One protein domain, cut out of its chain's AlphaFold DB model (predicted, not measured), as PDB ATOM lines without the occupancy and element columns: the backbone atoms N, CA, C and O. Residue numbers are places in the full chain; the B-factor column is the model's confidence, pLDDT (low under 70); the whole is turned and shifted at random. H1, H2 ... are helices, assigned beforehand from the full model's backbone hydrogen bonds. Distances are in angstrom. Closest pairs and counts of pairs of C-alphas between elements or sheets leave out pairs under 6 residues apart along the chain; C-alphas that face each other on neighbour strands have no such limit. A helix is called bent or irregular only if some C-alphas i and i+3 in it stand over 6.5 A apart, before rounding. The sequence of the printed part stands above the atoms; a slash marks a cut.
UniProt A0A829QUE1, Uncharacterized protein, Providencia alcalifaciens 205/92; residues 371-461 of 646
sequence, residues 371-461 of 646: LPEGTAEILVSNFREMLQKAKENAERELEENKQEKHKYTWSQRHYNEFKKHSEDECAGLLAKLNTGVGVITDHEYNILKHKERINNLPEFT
ATOM      1  N   LEU A 371     -48.314  21.689 -48.906       97.19
ATOM      2  CA  LEU A 371     -48.004  20.415 -48.254       97.19
ATOM      3  C   LEU A 371     -48.577  20.368 -46.820       97.19
ATOM      4  O   LEU A 371     -48.570  21.398 -46.133       97.19
ATOM      5  N   PRO A 372     -49.008  19.187 -46.332       96.69
ATOM      6  CA  PRO A 372     -49.541  19.016 -44.980       96.69
ATOM      7  C   PRO A 372     -48.548  19.399 -43.874       96.69
ATOM      8  O   PRO A 372     -47.343  19.198 -44.005       96.69
ATOM      9  N   GLU A 373     -49.049  19.838 -42.715       94.75
ATOM     10  CA  GLU A 373     -48.206  20.169 -41.548       94.75
ATOM     11  C   GLU A 373     -47.321  18.992 -41.096       94.75
ATOM     12  O   GLU A 373     -46.175  19.185 -40.687       94.75
ATOM     13  N   GLY A 374     -47.812  17.756 -41.253       94.06
ATOM     14  CA  GLY A 374     -47.061  16.533 -40.948       94.06
ATOM     15  C   GLY A 374     -45.769  16.365 -41.762       94.06
ATOM     16  O   GLY A 374     -44.887  15.607 -41.359       94.06
ATOM     17  N   THR A 375     -45.607  17.095 -42.869       96.69
ATOM     18  CA  THR A 375     -44.381  17.106 -43.674       96.69
ATOM     19  C   THR A 375     -43.187  17.698 -42.916       96.69
ATOM     20  O   THR A 375     -42.048  17.320 -43.195       96.69
ATOM     21  N   ALA A 376     -43.413  18.558 -41.915       97.19
ATOM     22  CA  ALA A 376     -42.340  19.127 -41.098       97.19
ATOM     23  C   ALA A 376     -41.504  18.043 -40.389       97.19
ATOM     24  O   ALA A 376     -40.276  18.114 -40.396       97.19
ATOM     25  N   GLU A 377     -42.137  16.985 -39.869       97.75
ATOM     26  CA  GLU A 377     -41.414  15.882 -39.215       97.75
ATOM     27  C   GLU A 377     -40.553  15.091 -40.213       97.75
ATOM     28  O   GLU A 377     -39.474  14.609 -39.867       97.75
ATOM     29  N   ILE A 378     -40.972  14.997 -41.482       97.94
ATOM     30  CA  ILE A 378     -40.168  14.362 -42.537       97.94
ATOM     31  C   ILE A 378     -38.883  15.165 -42.769       97.94
ATOM     32  O   ILE A 378     -37.808  14.578 -42.889       97.94
ATOM     33  N   LEU A 379     -38.970  16.497 -42.791       97.88
ATOM     34  CA  LEU A 379     -37.813  17.383 -42.965       97.88
ATOM     35  C   LEU A 379     -36.850  17.295 -41.777       97.88
ATOM     36  O   LEU A 379     -35.640  17.171 -41.970       97.88
ATOM     37  N   VAL A 380     -37.384  17.272 -40.554       97.81
ATOM     38  CA  VAL A 380     -36.593  17.060 -39.335       97.81
ATOM     39  C   VAL A 380     -35.914  15.685 -39.359       97.81
ATOM     40  O   VAL A 380     -34.720  15.572 -39.075       97.81
ATOM     41  N   SER A 381     -36.630  14.634 -39.765       97.69
ATOM     42  CA  SER A 381     -36.067  13.289 -39.933       97.69
ATOM     43  C   SER A 381     -34.947  13.256 -40.979       97.69
ATOM     44  O   SER A 381     -33.891  12.669 -40.727       97.69
ATOM     45  N   ASN A 382     -35.131  13.923 -42.123       97.75
ATOM     46  CA  ASN A 382     -34.102  14.055 -43.157       97.75
ATOM     47  C   ASN A 382     -32.839  14.710 -42.596       97.75
ATOM     48  O   ASN A 382     -31.744  14.165 -42.745       97.75
ATOM     49  N   PHE A 383     -32.999  15.832 -41.894       97.25
ATOM     50  CA  PHE A 383     -31.896  16.537 -41.255       97.25
ATOM     51  C   PHE A 383     -31.151  15.655 -40.244       97.25
ATOM     52  O   PHE A 383     -29.928  15.539 -40.331       97.25
ATOM     53  N   ARG A 384     -31.865  14.968 -39.337       97.00
ATOM     54  CA  ARG A 384     -31.260  14.055 -38.345       97.00
ATOM     55  C   ARG A 384     -30.422  12.964 -39.014       97.00
ATOM     56  O   ARG A 384     -29.289  12.714 -38.601       97.00
ATOM     57  N   GLU A 385     -30.952  12.330 -40.061       97.19
ATOM     58  CA  GLU A 385     -30.229  11.299 -40.814       97.19
ATOM     59  C   GLU A 385     -28.976  11.847 -41.502       97.19
ATOM     60  O   GLU A 385     -27.911  11.225 -41.447       97.19
ATOM     61  N   MET A 386     -29.084  13.011 -42.146       96.50
ATOM     62  CA  MET A 386     -27.961  13.655 -42.828       96.50
ATOM     63  C   MET A 386     -26.877  14.100 -41.841       96.50
ATOM     64  O   MET A 386     -25.696  13.862 -42.092       96.50
ATOM     65  N   LEU A 387     -27.262  14.667 -40.693       96.31
ATOM     66  CA  LEU A 387     -26.344  15.070 -39.627       96.31
ATOM     67  C   LEU A 387     -25.591  13.860 -39.063       96.31
ATOM     68  O   LEU A 387     -24.370  13.909 -38.898       96.31
ATOM     69  N   GLN A 388     -26.301  12.754 -38.818       96.75
ATOM     70  CA  GLN A 388     -25.694  11.502 -38.372       96.75
ATOM     71  C   GLN A 388     -24.710  10.956 -39.417       96.75
ATOM     72  O   GLN A 388     -23.589  10.576 -39.073       96.75
ATOM     73  N   LYS A 389     -25.066  10.991 -40.707       96.19
ATOM     74  CA  LYS A 389     -24.162  10.567 -41.785       96.19
ATOM     75  C   LYS A 389     -22.924  11.459 -41.898       96.19
ATOM     76  O   LYS A 389     -21.819  10.953 -42.098       96.19
ATOM     77  N   ALA A 390     -23.090  12.773 -41.759       95.69
ATOM     78  CA  ALA A 390     -21.985  13.726 -41.769       95.69
ATOM     79  C   ALA A 390     -21.018  13.469 -40.603       95.69
ATOM     80  O   ALA A 390     -19.804  13.481 -40.807       95.69
ATOM     81  N   LYS A 391     -21.547  13.148 -39.412       97.12
ATOM     82  CA  LYS A 391     -20.750  12.754 -38.243       97.12
ATOM     83  C   LYS A 391     -19.917  11.499 -38.515       97.12
ATOM     84  O   LYS A 391     -18.705  11.532 -38.326       97.12
ATOM     85  N   GLU A 392     -20.537  10.432 -39.020       97.44
ATOM     86  CA  GLU A 392     -19.841   9.181 -39.372       97.44
ATOM     87  C   GLU A 392     -18.720   9.408 -40.395       97.44
ATOM     88  O   GLU A 392     -17.638   8.830 -40.291       97.44
ATOM     89  N   ASN A 393     -18.963  10.257 -41.398       96.00
ATOM     90  CA  ASN A 393     -17.964  10.584 -42.415       96.00
ATOM     91  C   ASN A 393     -16.794  11.390 -41.829       96.00
ATOM     92  O   ASN A 393     -15.645  11.124 -42.174       96.00
ATOM     93  N   ALA A 394     -17.066  12.338 -40.927       95.94
ATOM     94  CA  ALA A 394     -16.030  13.108 -40.241       95.94
ATOM     95  C   ALA A 394     -15.169  12.231 -39.318       95.94
ATOM     96  O   ALA A 394     -13.948  12.376 -39.302       95.94
ATOM     97  N   GLU A 395     -15.783  11.296 -38.588       96.06
ATOM     98  CA  GLU A 395     -15.078  10.318 -37.749       96.06
ATOM     99  C   GLU A 395     -14.205   9.376 -38.593       96.06
ATOM    100  O   GLU A 395     -13.055   9.118 -38.237       96.06
ATOM    101  N   ARG A 396     -14.706   8.928 -39.754       94.69
ATOM    102  CA  ARG A 396     -13.930   8.115 -40.699       94.69
ATOM    103  C   ARG A 396     -12.743   8.881 -41.292       94.69
ATOM    104  O   ARG A 396     -11.638   8.351 -41.284       94.69
ATOM    105  N   GLU A 397     -12.931  10.130 -41.729       95.31
ATOM    106  CA  GLU A 397     -11.841  10.984 -42.241       95.31
ATOM    107  C   GLU A 397     -10.759  11.218 -41.171       95.31
ATOM    108  O   GLU A 397      -9.564  11.216 -41.469       95.31
ATOM    109  N   LEU A 398     -11.152  11.391 -39.902       93.19
ATOM    110  CA  LEU A 398     -10.212  11.500 -38.783       93.19
ATOM    111  C   LEU A 398      -9.383  10.226 -38.583       93.19
ATOM    112  O   LEU A 398      -8.199  10.332 -38.259       93.19
ATOM    113  N   GLU A 399      -9.979   9.047 -38.766       92.25
ATOM    114  CA  GLU A 399      -9.273   7.768 -38.665       92.25
ATOM    115  C   GLU A 399      -8.318   7.550 -39.846       92.25
ATOM    116  O   GLU A 399      -7.149   7.232 -39.635       92.25
ATOM    117  N   GLU A 400      -8.769   7.806 -41.077       91.00
ATOM    118  CA  GLU A 400      -7.953   7.712 -42.298       91.00
ATOM    119  C   GLU A 400      -6.720   8.636 -42.221       91.00
ATOM    120  O   GLU A 400      -5.587   8.219 -42.474       91.00
ATOM    121  N   ASN A 401      -6.901   9.868 -41.733       92.81
ATOM    122  CA  ASN A 401      -5.824  10.844 -41.537       92.81
ATOM    123  C   ASN A 401      -4.720  10.409 -40.552       92.81
ATOM    124  O   ASN A 401      -3.674  11.066 -40.495       92.81
ATOM    125  N   LYS A 402      -4.934   9.362 -39.741       91.94
ATOM    126  CA  LYS A 402      -3.890   8.809 -38.860       91.94
ATOM    127  C   LYS A 402      -2.861   7.985 -39.631       91.94
ATOM    128  O   LYS A 402      -1.725   7.888 -39.174       91.94
ATOM    129  N   GLN A 403      -3.254   7.390 -40.758       88.88
ATOM    130  CA  GLN A 403      -2.413   6.489 -41.554       88.88
ATOM    131  C   GLN A 403      -1.875   7.152 -42.834       88.88
ATOM    132  O   GLN A 403      -0.900   6.673 -43.409       88.88
ATOM    133  N   GLU A 404      -2.458   8.278 -43.247       84.19
ATOM    134  CA  GLU A 404      -2.117   8.976 -44.489       84.19
ATOM    135  C   GLU A 404      -1.029  10.053 -44.338       84.19
ATOM    136  O   GLU A 404      -0.943  10.781 -43.345       84.19
ATOM    137  N   LYS A 405      -0.207  10.219 -45.385       81.25
ATOM    138  CA  LYS A 405       0.828  11.273 -45.449       81.25
ATOM    139  C   LYS A 405       0.222  12.667 -45.654       81.25
ATOM    140  O   LYS A 405       0.813  13.664 -45.237       81.25
ATOM    141  N   HIS A 406      -0.930  12.744 -46.319       84.69
ATOM    142  CA  HIS A 406      -1.673  13.978 -46.556       84.69
ATOM    143  C   HIS A 406      -2.986  13.945 -45.774       84.69
ATOM    144  O   HIS A 406      -3.696  12.948 -45.817       84.69
ATOM    145  N   LYS A 407      -3.304  15.036 -45.067       88.00
ATOM    146  CA  LYS A 407      -4.491  15.107 -44.209       88.00
ATOM    147  C   LYS A 407      -5.613  15.876 -44.888       88.00
ATOM    148  O   LYS A 407      -5.446  17.050 -45.218       88.00
ATOM    149  N   TYR A 408      -6.763  15.233 -45.023       89.25
ATOM    150  CA  TYR A 408      -7.985  15.831 -45.543       89.25
ATOM    151  C   TYR A 408      -8.860  16.364 -44.401       89.25
ATOM    152  O   TYR A 408      -8.835  15.848 -43.289       89.25
ATOM    153  N   THR A 409      -9.609  17.440 -44.639       91.94
ATOM    154  CA  THR A 409     -10.479  18.064 -43.614       91.94
ATOM    155  C   THR A 409     -11.872  18.397 -44.148       91.94
ATOM    156  O   THR A 409     -12.598  19.205 -43.563       91.94
ATOM    157  N   TRP A 410     -12.244  17.828 -45.297       93.31
ATOM    158  CA  TRP A 410     -13.467  18.194 -46.002       93.31
ATOM    159  C   TRP A 410     -14.702  17.644 -45.281       93.31
ATOM    160  O   TRP A 410     -15.660  18.394 -45.095       93.31
ATOM    161  N   SER A 411     -14.670  16.395 -44.798       92.94
ATOM    162  CA  SER A 411     -15.781  15.786 -44.049       92.94
ATOM    163  C   SER A 411     -15.961  16.446 -42.691       92.94
ATOM    164  O   SER A 411     -17.082  16.759 -42.295       92.94
ATOM    165  N   GLN A 412     -14.855  16.717 -41.992       94.69
ATOM    166  CA  GLN A 412     -14.878  17.442 -40.722       94.69
ATOM    167  C   GLN A 412     -15.472  18.845 -40.882       94.69
ATOM    168  O   GLN A 412     -16.335  19.244 -40.099       94.69
ATOM    169  N   ARG A 413     -15.044  19.595 -41.908       93.88
ATOM    170  CA  ARG A 413     -15.603  20.920 -42.202       93.88
ATOM    171  C   ARG A 413     -17.089  20.818 -42.535       93.88
ATOM    172  O   ARG A 413     -17.866  21.586 -41.982       93.88
ATOM    173  N   HIS A 414     -17.483  19.861 -43.374       92.00
ATOM    174  CA  HIS A 414     -18.884  19.654 -43.732       92.00
ATOM    175  C   HIS A 414     -19.757  19.365 -42.502       92.00
ATOM    176  O   HIS A 414     -20.769  20.032 -42.324       92.00
ATOM    177  N   TYR A 415     -19.345  18.456 -41.611       95.56
ATOM    178  CA  TYR A 415     -20.070  18.175 -40.366       95.56
ATOM    179  C   TYR A 415     -20.157  19.400 -39.444       95.56
ATOM    180  O   TYR A 415     -21.224  19.686 -38.903       95.56
ATOM    181  N   ASN A 416     -19.063  20.153 -39.293       93.62
ATOM    182  CA  ASN A 416     -19.046  21.361 -38.466       93.62
ATOM    183  C   ASN A 416     -19.969  22.462 -39.001       93.62
ATOM    184  O   ASN A 416     -20.556  23.182 -38.199       93.62
ATOM    185  N   GLU A 417     -20.104  22.596 -40.322       90.12
ATOM    186  CA  GLU A 417     -21.093  23.490 -40.929       90.12
ATOM    187  C   GLU A 417     -22.518  22.945 -40.745       90.12
ATOM    188  O   GLU A 417     -23.383  23.667 -40.262       90.12
ATOM    189  N   PHE A 418     -22.749  21.656 -41.026       89.94
ATOM    190  CA  PHE A 418     -24.071  21.017 -40.929       89.94
ATOM    191  C   PHE A 418     -24.654  21.081 -39.506       89.94
ATOM    192  O   PHE A 418     -25.850  21.284 -39.327       89.94
ATOM    193  N   LYS A 419     -23.800  20.971 -38.480       92.75
ATOM    194  CA  LYS A 419     -24.174  21.035 -37.058       92.75
ATOM    195  C   LYS A 419     -24.659  22.419 -36.598       92.75
ATOM    196  O   LYS A 419     -25.220  22.525 -35.511       92.75
ATOM    197  N   LYS A 420     -24.424  23.486 -37.370       92.69
ATOM    198  CA  LYS A 420     -24.869  24.841 -36.999       92.69
ATOM    199  C   LYS A 420     -26.380  25.029 -37.133       92.69
ATOM    200  O   LYS A 420     -26.896  25.978 -36.555       92.69
ATOM    201  N   HIS A 421     -27.049  24.148 -37.873       91.69
ATOM    202  CA  HIS A 421     -28.481  24.215 -38.126       91.69
ATOM    203  C   HIS A 421     -29.293  23.498 -37.043       91.69
ATOM    204  O   HIS A 421     -28.811  22.547 -36.421       91.69
ATOM    205  N   SER A 422     -30.526  23.954 -36.818       94.19
ATOM    206  CA  SER A 422     -31.447  23.370 -35.837       94.19
ATOM    207  C   SER A 422     -32.597  22.592 -36.485       94.19
ATOM    208  O   SER A 422     -32.920  22.766 -37.661       94.19
ATOM    209  N   GLU A 423     -33.243  21.724 -35.703       95.56
ATOM    210  CA  GLU A 423     -34.442  21.009 -36.154       95.56
ATOM    211  C   GLU A 423     -35.603  21.974 -36.448       95.56
ATOM    212  O   GLU A 423     -36.302  21.783 -37.441       95.56
ATOM    213  N   ASP A 424     -35.751  23.047 -35.662       95.12
ATOM    214  CA  ASP A 424     -36.776  24.080 -35.871       95.12
ATOM    215  C   ASP A 424     -36.571  24.825 -37.201       95.12
ATOM    216  O   ASP A 424     -37.527  25.070 -37.939       95.12
ATOM    217  N   GLU A 425     -35.318  25.139 -37.552       94.31
ATOM    218  CA  GLU A 425     -34.975  25.721 -38.857       94.31
ATOM    219  C   GLU A 425     -35.350  24.775 -40.005       94.31
ATOM    220  O   GLU A 425     -35.899  25.213 -41.017       94.31
ATOM    221  N   CYS A 426     -35.108  23.471 -39.834       95.06
ATOM    222  CA  CYS A 426     -35.440  22.455 -40.832       95.06
ATOM    223  C   CYS A 426     -36.955  22.255 -40.980       95.06
ATOM    224  O   CYS A 426     -37.447  22.128 -42.101       95.06
ATOM    225  N   ALA A 427     -37.708  22.276 -39.877       96.75
ATOM    226  CA  ALA A 427     -39.170  22.261 -39.899       96.75
ATOM    227  C   ALA A 427     -39.730  23.505 -40.613       96.75
ATOM    228  O   ALA A 427     -40.663  23.403 -41.414       96.75
ATOM    229  N   GLY A 428     -39.106  24.669 -40.401       96.00
ATOM    230  CA  GLY A 428     -39.444  25.931 -41.061       96.00
ATOM    231  C   GLY A 428     -39.302  25.920 -42.590       96.00
ATOM    232  O   GLY A 428     -39.911  26.756 -43.264       96.00
ATOM    233  N   LEU A 429     -38.579  24.953 -43.171       97.06
ATOM    234  CA  LEU A 429     -38.484  24.800 -44.629       97.06
ATOM    235  C   LEU A 429     -39.827  24.460 -45.276       97.06
ATOM    236  O   LEU A 429     -40.037  24.812 -46.436       97.06
ATOM    237  N   LEU A 430     -40.759  23.852 -44.532       97.62
ATOM    238  CA  LEU A 430     -42.124  23.624 -45.007       97.62
ATOM    239  C   LEU A 430     -42.800  24.944 -45.396       97.62
ATOM    240  O   LEU A 430     -43.381  25.047 -46.473       97.62
ATOM    241  N   ALA A 431     -42.671  25.979 -44.560       96.69
ATOM    242  CA  ALA A 431     -43.249  27.288 -44.842       96.69
ATOM    243  C   ALA A 431     -42.611  27.927 -46.086       96.69
ATOM    244  O   ALA A 431     -43.333  28.459 -46.931       96.69
ATOM    245  N   LYS A 432     -41.282  27.824 -46.248       95.81
ATOM    246  CA  LYS A 432     -40.590  28.307 -47.458       95.81
ATOM    247  C   LYS A 432     -41.095  27.605 -48.717       95.81
ATOM    248  O   LYS A 432     -41.335  28.256 -49.733       95.81
ATOM    249  N   LEU A 433     -41.264  26.284 -48.658       95.25
ATOM    250  CA  LEU A 433     -41.694  25.484 -49.802       95.25
ATOM    251  C   LEU A 433     -43.181  25.711 -50.143       95.25
ATOM    252  O   LEU A 433     -43.522  25.790 -51.319       95.25
ATOM    253  N   ASN A 434     -44.049  25.885 -49.144       96.00
ATOM    254  CA  ASN A 434     -45.481  26.149 -49.349       96.00
ATOM    255  C   ASN A 434     -45.769  27.575 -49.832       96.00
ATOM    256  O   ASN A 434     -46.714  27.785 -50.579       96.00
ATOM    257  N   THR A 435     -44.986  28.567 -49.400       93.62
ATOM    258  CA  THR A 435     -45.257  29.984 -49.717       93.62
ATOM    259  C   THR A 435     -44.416  30.524 -50.869       93.62
ATOM    260  O   THR A 435     -44.750  31.556 -51.438       93.62
ATOM    261  N   GLY A 436     -43.295  29.871 -51.195       92.38
ATOM    262  CA  GLY A 436     -42.289  30.425 -52.104       92.38
ATOM    263  C   GLY A 436     -41.491  31.592 -51.510       92.38
ATOM    264  O   GLY A 436     -40.684  32.198 -52.208       92.38
ATOM    265  N   VAL A 437     -41.697  31.926 -50.230       92.62
ATOM    266  CA  VAL A 437     -41.042  33.062 -49.578       92.62
ATOM    267  C   VAL A 437     -39.734  32.624 -48.929       92.62
ATOM    268  O   VAL A 437     -39.691  31.702 -48.115       92.62
ATOM    269  N   GLY A 438     -38.665  33.354 -49.247       93.25
ATOM    270  CA  GLY A 438     -37.328  33.126 -48.713       93.25
ATOM    271  C   GLY A 438     -36.527  32.137 -49.555       93.25
ATOM    272  O   GLY A 438     -37.012  31.072 -49.937       93.25
ATOM    273  N   VAL A 439     -35.269  32.500 -49.819       94.56
ATOM    274  CA  VAL A 439     -34.349  31.696 -50.630       94.56
ATOM    275  C   VAL A 439     -34.124  30.331 -49.979       94.56
ATOM    276  O   VAL A 439     -33.913  30.236 -48.763       94.56
ATOM    277  N   ILE A 440     -34.145  29.292 -50.813       95.19
ATOM    278  CA  ILE A 440     -33.734  27.933 -50.464       95.19
ATOM    279  C   ILE A 440     -32.239  27.817 -50.767       95.19
ATOM    280  O   ILE A 440     -31.805  27.835 -51.918       95.19
ATOM    281  N   THR A 441     -31.422  27.733 -49.727       94.12
ATOM    282  CA  THR A 441     -29.975  27.528 -49.858       94.12
ATOM    283  C   THR A 441     -29.657  26.115 -50.353       94.12
ATOM    284  O   THR A 441     -30.476  25.205 -50.230       94.12
ATOM    285  N   ASP A 442     -28.444  25.889 -50.863       91.69
ATOM    286  CA  ASP A 442     -28.019  24.556 -51.326       91.69
ATOM    287  C   ASP A 442     -28.095  23.500 -50.210       91.69
ATOM    288  O   ASP A 442     -28.394  22.334 -50.452       91.69
ATOM    289  N   HIS A 443     -27.854  23.904 -48.961       90.69
ATOM    290  CA  HIS A 443     -27.989  23.025 -47.804       90.69
ATOM    291  C   HIS A 443     -29.451  22.622 -47.561       90.69
ATOM    292  O   HIS A 443     -29.753  21.436 -47.446       90.69
ATOM    293  N   GLU A 444     -30.361  23.596 -47.539       95.44
ATOM    294  CA  GLU A 444     -31.799  23.361 -47.355       95.44
ATOM    295  C   GLU A 444     -32.383  22.537 -48.507       95.44
ATOM    296  O   GLU A 444     -33.169  21.619 -48.279       95.44
ATOM    297  N   TYR A 445     -31.935  22.797 -49.740       95.38
ATOM    298  CA  TYR A 445     -32.281  22.009 -50.920       95.38
ATOM    299  C   TYR A 445     -31.939  20.524 -50.732       95.38
ATOM    300  O   TYR A 445     -32.769  19.654 -50.996       95.38
ATOM    301  N   ASN A 446     -30.748  20.215 -50.205       94.19
ATOM    302  CA  ASN A 446     -30.349  18.831 -49.943       94.19
ATOM    303  C   ASN A 446     -31.239  18.148 -48.890       94.19
ATOM    304  O   ASN A 446     -31.525  16.960 -49.026       94.19
ATOM    305  N   ILE A 447     -31.712  18.881 -47.875       96.25
ATOM    306  CA  ILE A 447     -32.660  18.359 -46.874       96.25
ATOM    307  C   ILE A 447     -34.019  18.061 -47.521       96.25
ATOM    308  O   ILE A 447     -34.594  16.993 -47.291       96.25
ATOM    309  N   LEU A 448     -34.514  18.978 -48.357       96.06
ATOM    310  CA  LEU A 448     -35.790  18.847 -49.072       96.06
ATOM    311  C   LEU A 448     -35.779  17.652 -50.041       96.06
ATOM    312  O   LEU A 448     -36.762  16.918 -50.131       96.06
ATOM    313  N   LYS A 449     -34.646  17.414 -50.711       94.62
ATOM    314  CA  LYS A 449     -34.462  16.334 -51.696       94.62
ATOM    315  C   LYS A 449     -33.996  15.004 -51.103       94.62
ATOM    316  O   LYS A 449     -33.914  14.010 -51.829       94.62
ATOM    317  N   HIS A 450     -33.692  14.935 -49.804       96.38
ATOM    318  CA  HIS A 450     -33.138  13.724 -49.194       96.38
ATOM    319  C   HIS A 450     -34.054  12.515 -49.412       96.38
ATOM    320  O   HIS A 450     -35.215  12.491 -48.990       96.38
ATOM    321  N   LYS A 451     -33.510  11.500 -50.099       95.69
ATOM    322  CA  LYS A 451     -34.205  10.262 -50.494       95.69
ATOM    323  C   LYS A 451     -35.525  10.492 -51.251       95.69
ATOM    324  O   LYS A 451     -36.373   9.603 -51.252       95.69
ATOM    325  N   GLU A 452     -35.717  11.664 -51.860       93.94
ATOM    326  CA  GLU A 452     -36.934  12.047 -52.594       93.94
ATOM    327  C   GLU A 452     -38.236  11.890 -51.775       93.94
ATOM    328  O   GLU A 452     -39.317  11.702 -52.334       93.94
ATOM    329  N   ARG A 453     -38.167  11.937 -50.433       95.62
ATOM    330  CA  ARG A 453     -39.345  11.691 -49.573       95.62
ATOM    331  C   ARG A 453     -40.443  12.723 -49.799       95.62
ATOM    332  O   ARG A 453     -41.604  12.351 -49.930       95.62
ATOM    333  N   ILE A 454     -40.061  13.998 -49.882       95.75
ATOM    334  CA  ILE A 454     -40.982  15.115 -50.110       95.75
ATOM    335  C   ILE A 454     -41.581  15.034 -51.519       95.75
ATOM    336  O   ILE A 454     -42.795  15.103 -51.671       95.75
ATOM    337  N   ASN A 455     -40.757  14.777 -52.538       92.19
ATOM    338  CA  ASN A 455     -41.182  14.656 -53.938       92.19
ATOM    339  C   ASN A 455     -42.161  13.484 -54.178       92.19
ATOM    340  O   ASN A 455     -42.928  13.501 -55.147       92.19
ATOM    341  N   ASN A 456     -42.149  12.467 -53.308       93.25
ATOM    342  CA  ASN A 456     -43.039  11.300 -53.372       93.25
ATOM    343  C   ASN A 456     -44.370  11.473 -52.604       93.25
ATOM    344  O   ASN A 456     -45.306  10.726 -52.870       93.25
ATOM    345  N   LEU A 457     -44.466  12.494 -51.744       95.00
ATOM    346  CA  LEU A 457     -45.628  13.381 -51.582       95.00
ATOM    347  C   LEU A 457     -46.846  13.214 -52.515       95.00
ATOM    348  O   LEU A 457     -46.750  13.775 -53.608       95.00
ATOM    349  N   PRO A 458     -47.992  12.578 -52.190       93.31
ATOM    350  CA  PRO A 458     -49.175  12.748 -53.043       93.31
ATOM    351  C   PRO A 458     -49.618  14.219 -53.136       93.31
ATOM    352  O   PRO A 458     -50.024  14.659 -54.208       93.31
ATOM    353  N   GLU A 459     -49.442  14.999 -52.067       95.12
ATOM    354  CA  GLU A 459     -49.721  16.439 -52.002       95.12
ATOM    355  C   GLU A 459     -48.599  17.303 -52.605       95.12
ATOM    356  O   GLU A 459     -48.723  18.523 -52.686       95.12
ATOM    357  N   PHE A 460     -47.486  16.702 -53.033       95.44
ATOM    358  CA  PHE A 460     -46.421  17.437 -53.708       95.44
ATOM    359  C   PHE A 460     -46.863  17.804 -55.126       95.44
ATOM    360  O   PHE A 460     -47.031  16.937 -55.986       95.44
ATOM    361  N   THR A 461     -47.048  19.104 -55.344       94.69
ATOM    362  CA  THR A 461     -47.552  19.719 -56.583       94.69
ATOM    363  C   THR A 461     -46.440  20.279 -57.482       94.69
ATOM    364  O   THR A 461     -45.265  20.338 -57.109       94.69
TER     365      THR A 461
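AT A GLANCE: This is residues 371 to 461 of the 646 residues of an uncharacterized protein of Providencia alcalifaciens 205/92 (UniProt A0A829QUE1). One long helix, H1, makes the long axis of a rod, and the rest folds back along it: H2 makes a helical hairpin with the second half of H1, while the small helices H3 and H4 and the longer H5 pack on its first half, H5 crossing it steeply. The link round Lys 405 makes the far tip. The printed part has 91 residues with five named helices, H1 to H5 in order, and no named strand: all helix. It is loose, with a radius of gyration of the C-alphas of 15.7 A and spans of 51 by 23 by 18 A.

HOW THE PARTS SIT: The hub is H1, residues 375 to 400. H2, residues 410 to 418, touches residues 387 to 398 of H1 alone, closest at the C-alphas of Ala 394 and Gln 412, 4.5 A, at a shallow tilt of 30 degrees, opposite ways. H3, residues 423 to 427, touches residues 376 to 384 of H1 alone, closest at the C-alphas of Ala 376 and Ala 427, 4.6 A. H4, residues 429 to 435, touches residues 375 to 379 of H1 alone, closest at the C-alphas of Ala 376 and Leu 430, 6.0 A, at a steep tilt of 41 degrees. H5, residues 442 to 456, touches residues 375 to 386 of H1 alone, closest at the C-alphas of Asn 382 and Ile 447, 5.9 A, at a steep tilt of 59 degrees. H2 and H4 are apart. Every O i to N i+4 pair is within hydrogen-bond range in H1, H2, H3 and H4, but 6 of 11 in H5.

IN THESE COORDINATES: H1 runs 37.6 A from C-alpha 375 at (-44.381, 17.106, -43.674). H2 is 12.1 A long, H3 6.2 A and H4 9.9 A. H5 runs 20.1 A to C-alpha 456 at (-43.039, 11.300, -53.372) and is irregular, C-alphas 448 and 451 being 8.8 A apart.

THE WHOLE: The C-alphas of Lys 405 and Glu 459 are the two farthest apart, 51.2 A. The printed part has no cut and no long link, and no printed residue is under 70 in pLDDT.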